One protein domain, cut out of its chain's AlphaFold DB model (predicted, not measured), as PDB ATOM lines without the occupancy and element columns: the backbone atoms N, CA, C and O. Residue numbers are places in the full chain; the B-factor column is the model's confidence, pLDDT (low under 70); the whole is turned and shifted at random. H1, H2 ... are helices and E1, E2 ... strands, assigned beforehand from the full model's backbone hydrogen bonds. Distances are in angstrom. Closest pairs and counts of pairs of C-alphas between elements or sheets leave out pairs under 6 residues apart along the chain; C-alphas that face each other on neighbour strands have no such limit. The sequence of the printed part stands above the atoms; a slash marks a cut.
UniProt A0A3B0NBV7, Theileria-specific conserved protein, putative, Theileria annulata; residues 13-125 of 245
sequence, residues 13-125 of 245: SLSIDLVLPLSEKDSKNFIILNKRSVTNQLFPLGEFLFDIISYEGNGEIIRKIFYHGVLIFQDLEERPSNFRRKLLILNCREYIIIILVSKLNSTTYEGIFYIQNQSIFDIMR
ATOM      1  N   SER A  13     -71.299 149.349 134.657       50.62
ATOM      2  CA  SER A  13     -70.423 148.526 133.852       50.62
ATOM      3  C   SER A  13     -71.298 148.052 132.700       50.62
ATOM      4  O   SER A  13     -72.168 147.210 132.906       50.62
ATOM      5  N   LEU A  14     -71.135 148.671 131.529       67.38
ATOM      6  CA  LEU A  14     -71.778 148.288 130.273       67.38
ATOM      7  C   LEU A  14     -71.280 146.885 129.926       67.38
ATOM      8  O   LEU A  14     -70.312 146.714 129.182       67.38
ATOM      9  N   SER A  15     -71.858 145.884 130.572       78.38
ATOM     10  CA  SER A  15     -71.441 144.502 130.471       78.38
ATOM     11  C   SER A  15     -72.634 143.585 130.463       78.38
ATOM     12  O   SER A  15     -73.529 143.720 131.295       78.38
ATOM     13  N   ILE A  16     -72.547 142.589 129.595       88.88
ATOM     14  CA  ILE A  16     -73.606 141.629 129.361       88.88
ATOM     15  C   ILE A  16     -73.098 140.198 129.521       88.88
ATOM     16  O   ILE A  16     -71.947 139.878 129.198       88.88
ATOM     17  N   ASP A  17     -73.987 139.332 129.996       92.56
ATOM     18  CA  ASP A  17     -73.781 137.892 130.038       92.56
ATOM     19  C   ASP A  17     -74.323 137.269 128.741       92.56
ATOM     20  O   ASP A  17     -75.472 137.491 128.358       92.56
ATOM     21  N   LEU A  18     -73.495 136.486 128.048       92.50
ATOM     22  CA  LEU A  18     -73.887 135.759 126.842       92.50
ATOM     23  C   LEU A  18     -74.253 134.319 127.207       92.50
ATOM     24  O   LEU A  18     -73.386 133.525 127.566       92.50
ATOM     25  N   VAL A  19     -75.533 133.974 127.092       92.12
ATOM     26  CA  VAL A  19     -76.040 132.619 127.343       92.12
ATOM     27  C   VAL A  19     -76.309 131.922 126.013       92.12
ATOM     28  O   VAL A  19     -76.989 132.472 125.151       92.12
ATOM     29  N   LEU A  20     -75.763 130.718 125.844       90.50
ATOM     30  CA  LEU A  20     -75.896 129.896 124.645       90.50
ATOM     31  C   LEU A  20     -76.642 128.585 124.956       90.50
ATOM     32  O   LEU A  20     -76.322 127.941 125.961       90.50
ATOM     33  N   PRO A  21     -77.574 128.142 124.090       87.88
ATOM     34  CA  PRO A  21     -78.081 128.856 122.914       87.88
ATOM     35  C   PRO A  21     -78.810 130.154 123.297       87.88
ATOM     36  O   PRO A  21     -79.430 130.243 124.355       87.88
ATOM     37  N   LEU A  22     -78.690 131.169 122.440       89.69
ATOM     38  CA  LEU A  22     -79.194 132.510 122.726       89.69
ATOM     39  C   LEU A  22     -80.720 132.560 122.612       89.69
ATOM     40  O   LEU A  22     -81.284 132.090 121.624       89.69
ATOM     41  N   SER A  23     -81.380 133.158 123.605       87.94
ATOM     42  CA  SER A  23     -82.829 133.359 123.574       87.94
ATOM     43  C   SER A  23     -83.217 134.507 122.631       87.94
ATOM     44  O   SER A  23     -82.457 135.458 122.438       87.94
ATOM     45  N   GLU A  24     -84.433 134.474 122.078       86.62
ATOM     46  CA  GLU A  24     -84.939 135.580 121.249       86.62
ATOM     47  C   GLU A  24     -84.984 136.905 122.015       86.62
ATOM     48  O   GLU A  24     -84.702 137.966 121.454       86.62
ATOM     49  N   LYS A  25     -85.301 136.854 123.313       87.94
ATOM     50  CA  LYS A  25     -85.333 138.038 124.172       87.94
ATOM     51  C   LYS A  25     -83.950 138.678 124.271       87.94
ATOM     52  O   LYS A  25     -83.835 139.890 124.104       87.94
ATOM     53  N   ASP A  26     -82.925 137.863 124.498       87.56
ATOM     54  CA  ASP A  26     -81.561 138.339 124.725       87.56
ATOM     55  C   ASP A  26     -80.862 138.727 123.418       87.56
ATOM     56  O   ASP A  26     -79.958 139.559 123.432       87.56
ATOM     57  N   SER A  27     -81.324 138.203 122.274       89.06
ATOM     58  CA  SER A  27     -80.782 138.501 120.939       89.06
ATOM     59  C   SER A  27     -80.699 139.993 120.616       89.06
ATOM     60  O   SER A  27     -79.770 140.423 119.939       89.06
ATOM     61  N   LYS A  28     -81.608 140.804 121.169       91.12
ATOM     62  CA  LYS A  28     -81.655 142.262 120.965       91.12
ATOM     63  C   LYS A  28     -80.432 142.990 121.527       91.12
ATOM     64  O   LYS A  28     -80.128 144.100 121.092       91.12
ATOM     65  N   ASN A  29     -79.729 142.368 122.470       91.19
ATOM     66  CA  ASN A  29     -78.555 142.949 123.108       91.19
ATOM     67  C   ASN A  29     -77.249 142.604 122.372       91.19
ATOM     68  O   ASN A  29     -76.177 143.061 122.772       91.19
ATOM     69  N   PHE A  30     -77.319 141.808 121.300       91.81
ATOM     70  CA  PHE A  30     -76.155 141.337 120.561       91.81
ATOM     71  C   PHE A  30     -76.269 141.649 119.071       91.81
ATOM     72  O   PHE A  30     -77.316 141.510 118.446       91.81
ATOM     73  N   ILE A  31     -75.138 142.010 118.477       89.44
ATOM     74  CA  ILE A  31     -74.943 141.994 117.034       89.44
ATOM     75  C   ILE A  31     -74.588 140.556 116.658       89.44
ATOM     76  O   ILE A  31     -73.533 140.043 117.041       89.44
ATOM     77  N   ILE A  32     -75.486 139.907 115.916       89.75
ATOM     78  CA  ILE A  32     -75.350 138.508 115.503       89.75
ATOM     79  C   ILE A  32     -75.090 138.468 114.001       89.75
ATOM     80  O   ILE A  32     -75.868 139.006 113.216       89.75
ATOM     81  N   LEU A  33     -74.012 137.803 113.592       87.12
ATOM     82  CA  LEU A  33     -73.744 137.521 112.183       87.12
ATOM     83  C   LEU A  33     -73.671 136.016 111.995       87.12
ATOM     84  O   LEU A  33     -72.870 135.354 112.651       87.12
ATOM     85  N   ASN A  34     -74.481 135.489 111.086       84.25
ATOM     86  CA  ASN A  34     -74.423 134.093 110.687       84.25
ATOM     87  C   ASN A  34     -73.840 134.008 109.275       84.25
ATOM     88  O   ASN A  34     -74.324 134.665 108.352       84.25
ATOM     89  N   LYS A  35     -72.784 133.218 109.116       78.31
ATOM     90  CA  LYS A  35     -72.151 132.943 107.836       78.31
ATOM     91  C   LYS A  35     -71.988 131.440 107.686       78.31
ATOM     92  O   LYS A  35     -71.229 130.818 108.421       78.31
ATOM     93  N   ARG A  36     -72.614 130.883 106.655       69.38
ATOM     94  CA  ARG A  36     -72.298 129.536 106.190       69.38
ATOM     95  C   ARG A  36     -71.037 129.599 105.337       69.38
ATOM     96  O   ARG A  36     -70.958 130.385 104.393       69.38
ATOM     97  N   SER A  37     -70.031 128.820 105.703       64.38
ATOM     98  CA  SER A  37     -68.780 128.706 104.966       64.38
ATOM     99  C   SER A  37     -68.618 127.271 104.500       64.38
ATOM    100  O   SER A  37     -68.581 126.356 105.316       64.38
ATOM    101  N   VAL A  38     -68.488 127.092 103.188       56.31
ATOM    102  CA  VAL A  38     -68.022 125.841 102.591       56.31
ATOM    103  C   VAL A  38     -66.528 126.007 102.370       56.31
ATOM    104  O   VAL A  38     -66.100 126.908 101.650       56.31
ATOM    105  N   THR A  39     -65.710 125.203 103.034       54.72
ATOM    106  CA  THR A  39     -64.280 125.118 102.698       54.72
ATOM    107  C   THR A  39     -64.074 123.939 101.768       54.72
ATOM    108  O   THR A  39     -64.077 122.803 102.231       54.72
ATOM    109  N   ASN A  40     -63.846 124.226 100.484       42.09
ATOM    110  CA  ASN A  40     -63.546 123.207  99.472       42.09
ATOM    111  C   ASN A  40     -62.058 122.839  99.363       42.09
ATOM    112  O   ASN A  40     -61.733 121.937  98.605       42.09
ATOM    113  N   GLN A  41     -61.138 123.513 100.071       44.09
ATOM    114  CA  GLN A  41     -59.704 123.407  99.728       44.09
ATOM    115  C   GLN A  41     -58.703 123.361 100.899       44.09
ATOM    116  O   GLN A  41     -57.510 123.240 100.659       44.09
ATOM    117  N   LEU A  42     -59.133 123.428 102.166       46.75
ATOM    118  CA  LEU A  42     -58.203 123.415 103.319       46.75
ATOM    119  C   LEU A  42     -58.056 122.049 104.004       46.75
ATOM    120  O   LEU A  42     -57.235 121.911 104.910       46.75
ATOM    121  N   PHE A  43     -58.835 121.048 103.590       42.28
ATOM    122  CA  PHE A  43     -58.835 119.723 104.204       42.28
ATOM    123  C   PHE A  43     -58.884 118.642 103.118       42.28
ATOM    124  O   PHE A  43     -59.786 118.678 102.286       42.28
ATOM    125  N   PRO A  44     -57.975 117.652 103.126       40.47
ATOM    126  CA  PRO A  44     -57.929 116.582 102.122       40.47
ATOM    127  C   PRO A  44     -59.080 115.555 102.239       40.47
ATOM    128  O   PRO A  44     -58.998 114.468 101.682       40.47
ATOM    129  N   LEU A  45     -60.148 115.867 102.980       37.06
ATOM    130  CA  LEU A  45     -61.240 114.958 103.345       37.06
ATOM    131  C   LEU A  45     -62.605 115.646 103.157       37.06
ATOM    132  O   LEU A  45     -63.363 115.810 104.106       37.06
ATOM    133  N   GLY A  46     -62.910 116.049 101.924       47.22
ATOM    134  CA  GLY A  46     -64.257 116.464 101.518       47.22
ATOM    135  C   GLY A  46     -64.704 117.867 101.951       47.22
ATOM    136  O   GLY A  46     -64.011 118.597 102.660       47.22
ATOM    137  N   GLU A  47     -65.886 118.251 101.464       49.06
ATOM    138  CA  GLU A  47     -66.502 119.555 101.714       49.06
ATOM    139  C   GLU A  47     -66.932 119.677 103.184       49.06
ATOM    140  O   GLU A  47     -67.886 119.035 103.634       49.06
ATOM    141  N   PHE A  48     -66.247 120.526 103.953       56.12
ATOM    142  CA  PHE A  48     -66.698 120.875 105.300       56.12
ATOM    143  C   PHE A  48     -67.624 122.087 105.240       56.12
ATOM    144  O   PHE A  48     -67.222 123.189 104.856       56.12
ATOM    145  N   LEU A  49     -68.873 121.861 105.648       60.06
ATOM    146  CA  LEU A  49     -69.858 122.898 105.925       60.06
ATOM    147  C   LEU A  49     -69.675 123.379 107.364       60.06
ATOM    148  O   LEU A  49     -69.966 122.644 108.309       60.06
ATOM    149  N   PHE A  50     -69.209 124.614 107.514       70.12
ATOM    150  CA  PHE A  50     -69.158 125.311 108.790       70.12
ATOM    151  C   PHE A  50     -70.284 126.335 108.851       70.12
ATOM    152  O   PHE A  50     -70.333 127.258 108.033       70.12
ATOM    153  N   ASP A  51     -71.142 126.223 109.858       78.44
ATOM    154  CA  ASP A  51     -72.008 127.333 110.239       78.44
ATOM    155  C   ASP A  51     -71.245 128.175 111.267       78.44
ATOM    156  O   ASP A  51     -70.964 127.736 112.385       78.44
ATOM    157  N   ILE A  52     -70.832 129.371 110.843       83.81
ATOM    158  CA  ILE A  52     -70.080 130.315 111.664       83.81
ATOM    159  C   ILE A  52     -71.055 131.357 112.187       83.81
ATOM    160  O   ILE A  52     -71.568 132.179 111.427       83.81
ATOM    161  N   ILE A  53     -71.262 131.367 113.497       87.69
ATOM    162  CA  ILE A  53     -72.083 132.373 114.163       87.69
ATOM    163  C   ILE A  53     -71.167 133.265 114.981       87.69
ATOM    164  O   ILE A  53     -70.351 132.779 115.758       87.69
ATOM    165  N   SER A  54     -71.289 134.574 114.815       90.56
ATOM    166  CA  SER A  54     -70.558 135.526 115.632       90.56
ATOM    167  C   SER A  54     -71.472 136.386 116.475       90.56
ATOM    168  O   SER A  54     -72.457 136.900 115.948       90.56
ATOM    169  N   TYR A  55     -71.073 136.604 117.723       91.56
ATOM    170  CA  TYR A  55     -71.759 137.464 118.677       91.56
ATOM    171  C   TYR A  55     -70.826 138.580 119.125       91.56
ATOM    172  O   TYR A  55     -69.678 138.337 119.502       91.56
ATOM    173  N   GLU A  56     -71.332 139.802 119.110       91.31
ATOM    174  CA  GLU A  56     -70.692 140.980 119.685       91.31
ATOM    175  C   GLU A  56     -71.749 141.743 120.487       91.31
ATOM    176  O   GLU A  56     -72.911 141.780 120.090       91.31
ATOM    177  N   GLY A  57     -71.392 142.301 121.643       88.31
ATOM    178  CA  GLY A  57     -72.357 143.057 122.444       88.31
ATOM    179  C   GLY A  57     -72.745 144.371 121.762       88.31
ATOM    180  O   GLY A  57     -71.901 145.061 121.184       88.31
ATOM    181  N   ASN A  58     -74.027 144.731 121.819       88.56
ATOM    182  CA  ASN A  58     -74.545 145.964 121.231       88.56
ATOM    183  C   ASN A  58     -74.285 147.164 122.157       88.56
ATOM    184  O   ASN A  58     -75.175 147.643 122.852       88.56
ATOM    185  N   GLY A  59     -73.029 147.611 122.208       83.69
ATOM    186  CA  GLY A  59     -72.589 148.708 123.079       83.69
ATOM    187  C   GLY A  59     -72.105 148.270 124.466       83.69
ATOM    188  O   GLY A  59     -71.462 149.061 125.153       83.69
ATOM    189  N   GLU A  60     -72.323 147.008 124.837       87.19
ATOM    190  CA  GLU A  60     -71.854 146.402 126.088       87.19
ATOM    191  C   GLU A  60     -70.765 145.347 125.846       87.19
ATOM    192  O   GLU A  60     -70.685 144.725 124.785       87.19
ATOM    193  N   ILE A  61     -69.900 145.134 126.836       89.56
ATOM    194  CA  ILE A  61     -68.822 144.142 126.777       89.56
ATOM    195  C   ILE A  61     -69.336 142.799 127.298       89.56
ATOM    196  O   ILE A  61     -69.847 142.705 128.411       89.56
ATOM    197  N   ILE A  62     -69.135 141.725 126.535       91.69
ATOM    198  CA  ILE A  62     -69.450 140.362 126.986       91.69
ATOM    199  C   ILE A  62     -68.513 140.003 128.141       91.69
ATOM    200  O   ILE A  62     -67.325 139.843 127.900       91.69
ATOM    201  N   ARG A  63     -68.981 139.866 129.385       91.50
ATOM    202  CA  ARG A  63     -68.096 139.519 130.524       91.50
ATOM    203  C   ARG A  63     -68.171 138.064 130.941       91.50
ATOM    204  O   ARG A  63     -67.174 137.533 131.424       91.50
ATOM    205  N   LYS A  64     -69.315 137.419 130.746       94.38
ATOM    206  CA  LYS A  64     -69.493 135.998 131.038       94.38
ATOM    207  C   LYS A  64     -70.095 135.295 129.846       94.38
ATOM    208  O   LYS A  64     -70.897 135.878 129.118       94.38
ATOM    209  N   ILE A  65     -69.701 134.042 129.665       94.81
ATOM    210  CA  ILE A  65     -70.260 133.180 128.631       94.81
ATOM    211  C   ILE A  65     -70.715 131.889 129.287       94.81
ATOM    212  O   ILE A  65     -69.927 131.204 129.943       94.81
ATOM    213  N   PHE A  66     -71.985 131.567 129.081       93.69
ATOM    214  CA  PHE A  66     -72.600 130.330 129.525       93.69
ATOM    215  C   PHE A  66     -72.949 129.474 128.315       93.69
ATOM    216  O   PHE A  66     -73.538 129.971 127.358       93.69
ATOM    217  N   TYR A  67     -72.635 128.186 128.366       91.69
ATOM    218  CA  TYR A  67     -73.031 127.207 127.360       91.69
ATOM    219  C   TYR A  67     -73.867 126.116 128.029       91.69
ATOM    220  O   TYR A  67     -73.389 125.443 128.938       91.69
ATOM    221  N   HIS A  68     -75.139 125.991 127.637       89.38
ATOM    222  CA  HIS A  68     -76.129 125.117 128.284       89.38
ATOM    223  C   HIS A  68     -76.164 125.259 129.819       89.38
ATOM    224  O   HIS A  68     -76.257 124.280 130.554       89.38
ATOM    225  N   GLY A  69     -76.070 126.499 130.309       87.12
ATOM    226  CA  GLY A  69     -76.083 126.813 131.742       87.12
ATOM    227  C   GLY A  69     -74.738 126.647 132.461       87.12
ATOM    228  O   GLY A  69     -74.629 127.035 133.620       87.12
ATOM    229  N   VAL A  70     -73.700 126.140 131.791       89.62
ATOM    230  CA  VAL A  70     -72.346 126.018 132.352       89.62
ATOM    231  C   VAL A  70     -71.539 127.274 132.040       89.62
ATOM    232  O   VAL A  70     -71.437 127.664 130.880       89.62
ATOM    233  N   LEU A  71     -70.946 127.905 133.057       92.62
ATOM    234  CA  LEU A  71     -70.021 129.027 132.873       92.62
ATOM    235  C   LEU A  71     -68.720 128.522 132.234       92.62
ATOM    236  O   LEU A  71     -67.970 127.789 132.872       92.62
ATOM    237  N   ILE A  72     -68.447 128.936 130.997       93.12
ATOM    238  CA  ILE A  72     -67.225 128.549 130.271       93.12
ATOM    239  C   ILE A  72     -66.167 129.653 130.271       93.12
ATOM    240  O   ILE A  72     -64.984 129.379 130.118       93.12
ATOM    241  N   PHE A  73     -66.574 130.908 130.473       93.81
ATOM    242  CA  PHE A  73     -65.658 132.043 130.496       93.81
ATOM    243  C   PHE A  73     -66.170 133.154 131.408       93.81
ATOM    244  O   PHE A  73     -67.362 133.468 131.397       93.81
ATOM    245  N   GLN A  74     -65.251 133.789 132.139       93.62
ATOM    246  CA  GLN A  74     -65.512 134.972 132.948       93.62
ATOM    247  C   GLN A  74     -64.321 135.932 132.901       93.62
ATOM    248  O   GLN A  74     -63.201 135.561 133.242       93.62
ATOM    249  N   ASP A  75     -64.594 137.182 132.532       90.06
ATOM    250  CA  ASP A  75     -63.637 138.281 132.556       90.06
ATOM    251  C   ASP A  75     -63.750 139.075 133.859       90.06
ATOM    252  O   ASP A  75     -64.717 139.815 134.080       90.06
ATOM    253  N   LEU A  76     -62.740 138.912 134.713       86.88
ATOM    254  CA  LEU A  76     -62.620 139.594 136.001       86.88
ATOM    255  C   LEU A  76     -61.810 140.893 135.911       86.88
ATOM    256  O   LEU A  76     -61.740 141.628 136.891       86.88
ATOM    257  N   GLU A  77     -61.200 141.182 134.761       85.44
ATOM    258  CA  GLU A  77     -60.309 142.328 134.607       85.44
ATOM    259  C   GLU A  77     -61.089 143.622 134.333       85.44
ATOM    260  O   GLU A  77     -62.159 143.640 133.704       85.44
ATOM    261  N   GLU A  78     -60.531 144.745 134.780       82.81
ATOM    262  CA  GLU A  78     -60.976 146.058 134.331       82.81
ATOM    263  C   GLU A  78     -60.530 146.271 132.883       82.81
ATOM    264  O   GLU A  78     -59.365 146.090 132.526       82.81
ATOM    265  N   ARG A  79     -61.485 146.623 132.019       85.06
ATOM    266  CA  ARG A  79     -61.258 146.807 130.584       85.06
ATOM    267  C   ARG A  79     -61.421 148.281 130.232       85.06
ATOM    268  O   ARG A  79     -62.321 148.926 130.774       85.06
ATOM    269  N   PRO A  80     -60.606 148.820 129.310       83.12
ATOM    270  CA  PRO A  80     -60.796 150.182 128.835       83.12
ATOM    271  C   PRO A  80     -62.133 150.305 128.089       83.12
ATOM    272  O   PRO A  80     -62.655 149.333 127.544       83.12
ATOM    273  N   SER A  81     -62.694 151.513 128.030       77.44
ATOM    274  CA  SER A  81     -64.035 151.765 127.470       77.44
ATOM    275  C   SER A  81     -64.174 151.422 125.979       77.44
ATOM    276  O   SER A  81     -65.272 151.131 125.495       77.44
ATOM    277  N   ASN A  82     -63.065 151.427 125.238       81.25
ATOM    278  CA  ASN A  82     -62.996 151.047 123.828       81.25
ATOM    279  C   ASN A  82     -62.792 149.537 123.607       81.25
ATOM    280  O   ASN A  82     -62.828 149.092 122.462       81.25
ATOM    281  N   PHE A  83     -62.587 148.748 124.665       85.38
ATOM    282  CA  PHE A  83     -62.432 147.303 124.549       85.38
ATOM    283  C   PHE A  83     -63.705 146.676 123.981       85.38
ATOM    284  O   PHE A  83     -64.820 146.981 124.417       85.38
ATOM    285  N   ARG A  84     -63.545 145.780 123.009       85.19
ATOM    286  CA  ARG A  84     -64.638 144.985 122.445       85.19
ATOM    287  C   ARG A  84     -64.248 143.519 122.425       85.19
ATOM    288  O   ARG A  84     -63.082 143.175 122.220       85.19
ATOM    289  N   ARG A  85     -65.250 142.665 122.616       89.56
ATOM    290  CA  ARG A  85     -65.110 141.213 122.633       89.56
ATOM    291  C   ARG A  85     -66.085 140.606 121.648       89.56
ATOM    292  O   ARG A  85     -67.258 140.977 121.622       89.56
ATOM    293  N   LYS A  86     -65.576 139.668 120.865       90.06
ATOM    294  CA  LYS A  86     -66.336 138.926 119.874       90.06
ATOM    295  C   LYS A  86     -66.242 137.442 120.180       90.06
ATOM    296  O   LYS A  86     -65.147 136.908 120.346       90.06
ATOM    297  N   LEU A  87     -67.392 136.786 120.223       91.94
ATOM    298  CA  LEU A  87     -67.484 135.336 120.240       91.94
ATOM    299  C   LEU A  87     -67.664 134.836 118.808       91.94
ATOM    300  O   LEU A  87     -68.487 135.375 118.069       91.94
ATOM    301  N   LEU A  88     -66.936 133.794 118.425       89.88
ATOM    302  CA  LEU A  88     -67.161 133.035 117.200       89.88
ATOM    303  C   LEU A  88     -67.509 131.600 117.584       89.88
ATOM    304  O   LEU A  88     -66.777 130.972 118.338       89.88
ATOM    305  N   ILE A  89     -68.601 131.079 117.046       90.06
ATOM    306  CA  ILE A  89     -68.995 129.681 117.161       90.06
ATOM    307  C   ILE A  89     -68.850 129.064 115.782       90.06
ATOM    308  O   ILE A  89     -69.495 129.511 114.837       90.06
ATOM    309  N   LEU A  90     -68.003 128.049 115.668       87.50
ATOM    310  CA  LEU A  90     -67.917 127.186 114.504       87.50
ATOM    311  C   LEU A  90     -68.687 125.917 114.846       87.50
ATOM    312  O   LEU A  90     -68.215 125.082 115.621       87.50
ATOM    313  N   ASN A  91     -69.889 125.803 114.293       83.44
ATOM    314  CA  ASN A  91     -70.684 124.599 114.419       83.44
ATOM    315  C   ASN A  91     -70.266 123.612 113.326       83.44
ATOM    316  O   ASN A  91     -70.434 123.880 112.132       83.44
ATOM    317  N   CYS A  92     -69.691 122.493 113.755       76.62
ATOM    318  CA  CYS A  92     -69.325 121.370 112.908       76.62
ATOM    319  C   CYS A  92     -70.259 120.207 113.264       76.62
ATOM    320  O   CYS A  92     -70.688 120.088 114.409       76.62
ATOM    321  N   ARG A  93     -70.561 119.317 112.310       74.44
ATOM    322  CA  ARG A  93     -71.548 118.234 112.510       74.44
ATOM    323  C   ARG A  93     -71.369 117.441 113.817       74.44
ATOM    324  O   ARG A  93     -72.361 117.060 114.423       74.44
ATOM    325  N   GLU A  94     -70.127 117.203 114.238       79.81
ATOM    326  CA  GLU A  94     -69.799 116.356 115.395       79.81
ATOM    327  C   GLU A  94     -69.220 117.121 116.596       79.81
ATOM    328  O   GLU A  94     -69.039 116.544 117.669       79.81
ATOM    329  N   TYR A  95     -68.893 118.403 116.436       84.75
ATOM    330  CA  TYR A  95     -68.245 119.199 117.477       84.75
ATOM    331  C   TYR A  95     -68.488 120.691 117.273       84.75
ATOM    332  O   TYR A  95     -68.677 121.176 116.161       84.75
ATOM    333  N   ILE A  96     -68.425 121.447 118.363       89.19
ATOM    334  CA  ILE A  96     -68.542 122.906 118.334       89.19
ATOM    335  C   ILE A  96     -67.224 123.498 118.808       89.19
ATOM    336  O   ILE A  96     -66.684 123.066 119.823       89.19
ATOM    337  N   ILE A  97     -66.711 124.494 118.091       89.62
ATOM    338  CA  ILE A  97     -65.558 125.283 118.534       89.62
ATOM    339  C   ILE A  97     -66.049 126.688 118.857       89.62
ATOM    340  O   ILE A  97     -66.656 127.348 118.017       89.62
ATOM    341  N   ILE A  98     -65.774 127.151 120.070       92.31
ATOM    342  CA  ILE A  98     -66.077 128.499 120.535       92.31
ATOM    343  C   ILE A  98     -64.757 129.247 120.688       92.31
ATOM    344  O   ILE A  98     -63.896 128.860 121.473       92.31
ATOM    345  N   ILE A  99     -64.599 130.334 119.946       90.12
ATOM    346  CA  ILE A  99     -63.402 131.169 119.945       90.12
ATOM    347  C   ILE A  99     -63.780 132.521 120.526       90.12
ATOM    348  O   ILE A  99     -64.677 133.200 120.019       90.12
ATOM    349  N   LEU A 100     -63.067 132.924 121.568       91.50
ATOM    350  CA  LEU A 100     -63.184 134.240 122.156       91.50
ATOM    351  C   LEU A 100     -62.052 135.133 121.678       91.50
ATOM    352  O   LEU A 100     -60.874 134.795 121.800       91.50
ATOM    353  N   VAL A 101     -62.425 136.287 121.140       88.12
ATOM    354  CA  VAL A 101     -61.493 137.240 120.556       88.12
ATOM    355  C   VAL A 101     -61.683 138.600 121.209       88.12
ATOM    356  O   VAL A 101     -62.784 139.156 121.186       88.12
ATOM    357  N   SER A 102     -60.590 139.173 121.703       85.69
ATOM    358  CA  SER A 102     -60.533 140.585 122.064       85.69
ATOM    359  C   SER A 102     -60.075 141.420 120.875       85.69
ATOM    360  O   SER A 102     -59.184 141.042 120.109       85.69
ATOM    361  N   LYS A 103     -60.702 142.586 120.721       70.56
ATOM    362  CA  LYS A 103     -60.370 143.580 119.707       70.56
ATOM    363  C   LYS A 103     -59.933 144.846 120.430       70.56
ATOM    364  O   LYS A 103     -60.753 145.726 120.676       70.56
ATOM    365  N   LEU A 104     -58.657 144.907 120.818       53.03
ATOM    366  CA  LEU A 104     -58.094 146.124 121.410       53.03
ATOM    367  C   LEU A 104     -57.140 146.863 120.465       53.03
ATOM    368  O   LEU A 104     -57.141 148.077 120.527       53.03
ATOM    369  N   ASN A 105     -56.407 146.181 119.573       46.50
ATOM    370  CA  ASN A 105     -55.551 146.761 118.508       46.50
ATOM    371  C   ASN A 105     -55.035 145.682 117.525       46.50
ATOM    372  O   ASN A 105     -54.693 145.967 116.382       46.50
ATOM    373  N   SER A 106     -55.042 144.424 117.959       56.97
ATOM    374  CA  SER A 106     -54.852 143.202 117.178       56.97
ATOM    375  C   SER A 106     -55.904 142.177 117.615       56.97
ATOM    376  O   SER A 106     -56.527 142.326 118.668       56.97
ATOM    377  N   THR A 107     -56.140 141.161 116.788       64.56
ATOM    378  CA  THR A 107     -57.003 140.021 117.118       64.56
ATOM    379  C   THR A 107     -56.270 139.143 118.135       64.56
ATOM    380  O   THR A 107     -55.389 138.382 117.740       64.56
ATOM    381  N   THR A 108     -56.587 139.259 119.428       80.31
ATOM    382  CA  THR A 108     -55.991 138.409 120.475       80.31
ATOM    383  C   THR A 108     -57.006 137.365 120.927       80.31
ATOM    384  O   THR A 108     -58.132 137.706 121.298       80.31
ATOM    385  N   TYR A 109     -56.616 136.091 120.892       85.88
ATOM    386  CA  TYR A 109     -57.443 134.991 121.382       85.88
ATOM    387  C   TYR A 109     -57.432 134.970 122.912       85.88
ATOM    388  O   TYR A 109     -56.381 134.820 123.527       85.88
ATOM    389  N   GLU A 110     -58.605 135.127 123.521       88.06
ATOM    390  CA  GLU A 110     -58.787 135.074 124.979       88.06
ATOM    391  C   GLU A 110     -59.188 133.676 125.461       88.06
ATOM    392  O   GLU A 110     -59.024 133.347 126.632       88.06
ATOM    393  N   GLY A 111     -59.720 132.850 124.561       89.69
ATOM    394  CA  GLY A 111     -60.146 131.492 124.861       89.69
ATOM    395  C   GLY A 111     -60.486 130.730 123.589       89.69
ATOM    396  O   GLY A 111     -61.049 131.294 122.648       89.69
ATOM    397  N   ILE A 112     -60.145 129.446 123.562       90.81
ATOM    398  CA  ILE A 112     -60.597 128.506 122.538       90.81
ATOM    399  C   ILE A 112     -61.154 127.301 123.272       90.81
ATOM    400  O   ILE A 112     -60.411 126.543 123.895       90.81
ATOM    401  N   PHE A 113     -62.465 127.135 123.180       92.44
ATOM    402  CA  PHE A 113     -63.172 126.000 123.740       92.44
ATOM    403  C   PHE A 113     -63.576 125.078 122.606       92.44
ATOM    404  O   PHE A 113     -64.071 125.547 121.580       92.44
ATOM    405  N   TYR A 114     -63.416 123.773 122.783       90.38
ATOM    406  CA  TYR A 114     -64.087 122.816 121.912       90.38
ATOM    407  C   TYR A 114     -65.012 121.926 122.729       90.38
ATOM    408  O   TYR A 114     -64.756 121.628 123.896       90.38
ATOM    409  N   ILE A 115     -66.113 121.544 122.097       89.94
ATOM    410  CA  ILE A 115     -67.188 120.782 122.703       89.94
ATOM    411  C   ILE A 115     -67.396 119.535 121.862       89.94
ATOM    412  O   ILE A 115     -67.695 119.626 120.669       89.94
ATOM    413  N   GLN A 116     -67.245 118.376 122.491       87.00
ATOM    414  CA  GLN A 116     -67.469 117.072 121.877       87.00
ATOM    415  C   GLN A 116     -67.996 116.118 122.944       87.00
ATOM    416  O   GLN A 116     -67.490 116.108 124.064       87.00
ATOM    417  N   ASN A 117     -69.007 115.315 122.605       84.75
ATOM    418  CA  ASN A 117     -69.597 114.329 123.519       84.75
ATOM    419  C   ASN A 117     -69.999 114.926 124.883       84.75
ATOM    420  O   ASN A 117     -69.755 114.318 125.918       84.75
ATOM    421  N   GLN A 118     -70.590 116.128 124.878       81.75
ATOM    422  CA  GLN A 118     -71.012 116.887 126.074       81.75
ATOM    423  C   GLN A 118     -69.876 117.375 126.993       81.75
ATOM    424  O   GLN A 118     -70.145 118.052 127.982       81.75
ATOM    425  N   SER A 119     -68.619 117.109 126.647       86.44
ATOM    426  CA  SER A 119     -67.454 117.628 127.359       86.44
ATOM    427  C   SER A 119     -66.999 118.947 126.748       86.44
ATOM    428  O   SER A 119     -66.955 119.085 125.526       86.44
ATOM    429  N   ILE A 120     -66.650 119.906 127.608       89.88
ATOM    430  CA  ILE A 120     -66.104 121.213 127.232       89.88
ATOM    431  C   ILE A 120     -64.629 121.220 127.606       89.88
ATOM    432  O   ILE A 120     -64.284 120.959 128.756       89.88
ATOM    433  N   PHE A 121     -63.772 121.544 126.649       90.00
ATOM    434  CA  PHE A 121     -62.332 121.583 126.846       90.00
ATOM    435  C   PHE A 121     -61.823 122.989 126.556       90.00
ATOM    436  O   PHE A 121     -62.071 123.516 125.470       90.00
ATOM    437  N   ASP A 122     -61.110 123.583 127.512       91.75
ATOM    438  CA  ASP A 122     -60.447 124.877 127.350       91.75
ATOM    439  C   ASP A 122     -59.005 124.648 126.891       91.75
ATOM    440  O   ASP A 122     -58.107 124.357 127.682       91.75
ATOM    441  N   ILE A 123     -58.786 124.783 125.585       89.38
ATOM    442  CA  ILE A 123     -57.493 124.501 124.961       89.38
ATOM    443  C   ILE A 123     -56.409 125.457 125.461       89.38
ATOM    444  O   ILE A 123     -55.253 125.061 125.585       89.38
ATOM    445  N   MET A 124     -56.768 126.699 125.790       84.81
ATOM    446  CA  MET A 124     -55.798 127.689 126.262       84.81
ATOM    447  C   MET A 124     -55.332 127.398 127.698       84.81
ATOM    448  O   MET A 124     -54.275 127.881 128.098       84.81
ATOM    449  N   ARG A 125     -56.086 126.594 128.466       87.94
ATOM    450  CA  ARG A 125     -55.746 126.185 129.842       87.94
ATOM    451  C   ARG A 125     -55.138 124.786 129.954       87.94
ATOM    452  O   ARG A 125     -54.708 124.409 131.041       87.94
TER     453      ARG A 125
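This is residues 13 to 125 of the 245 residues of the protein "Theileria-specific conserved protein, putative" of Theileria annulata (UniProt A0A3B0NBV7). A large, twisted sheet of six strands has a small sheet of three strands packed over part of one face, a lopsided sandwich only partly face to face. One end of the large sheet runs on as the long hairpin E2 and E3, whose tip, residues 41 to 46, sticks out. The printed part has 113 residues, mostly strand, in the order E1 H1 E2 E3 E4 E5 E6 E7 E8 E9. The large sheet, E2 E3 E6 E7 E8 E9, is antiparallel and the small one, E1 E4 E5, is mixed. The whole is compact, with a radius of gyration of the C-alphas of 14.6 A and spans of 46 by 31 by 30 A.

Begin at the large sheet's edge strand E2, residues 30 to 39, which forms a hairpin with E3, residues 48 to 57; look for N 35 and O 52, 2.8 A apart. Next to E3 is E6, residues 84 to 92, antiparallel, with N 53 and O 89 at 2.9 A. From E6 a meander, each strand the antiparallel neighbour of the one before, runs through E7, residues 95 to 103, and E8, residues 107 to 116, to the edge strand E9, residues 119 to 122. Its N and O pairs include N 88 and O 99 at 2.8 A, N 98 and O 113 at 2.8 A, and N 114 and O 121 at 3.0 A. E8 bends by 61 degrees at residue 110. In the small sheet, E4, residues 61 to 67, has parallel E1, residues 15 to 20, on one edge, with N 18 and O 64 at 2.9 A, and antiparallel E5, residues 70 to 74, on the other, with N 67 and O 70 at 2.8 A. The facing parts of the two sheets are 9.7 A centre to centre, their strands at 19 degrees; the closest C-alphas of E4 and E6 are those of Ile 61 and Arg 84, 6.1 A apart. H1, residues 24 to 27, only grazes the small sheet with residues 26 to 27; it is too short for an O i to N i+4 pair, and its one O i to N i+3 pair is within range.

Find C-alpha 15 at (-71.441, 144.502, 130.471), where E1 begins. E2 runs 26.9 A from C-alpha 30 at (-76.155, 141.337, 120.561), and E3 28.6 A. E6 measures 25.9 A, and E7 and E8 25.7 A each. E9 ends at C-alpha 122, (-60.447, 124.877, 127.350).

The farthest C-alphas, those of Ser 13 and Pro 44, are 46.7 A apart. The printed part has no cut and no long link. Mean pLDDT of the printed part is 81.3; it is under 70 at residues 13 to 14, 36 to 49 and 104 to 107.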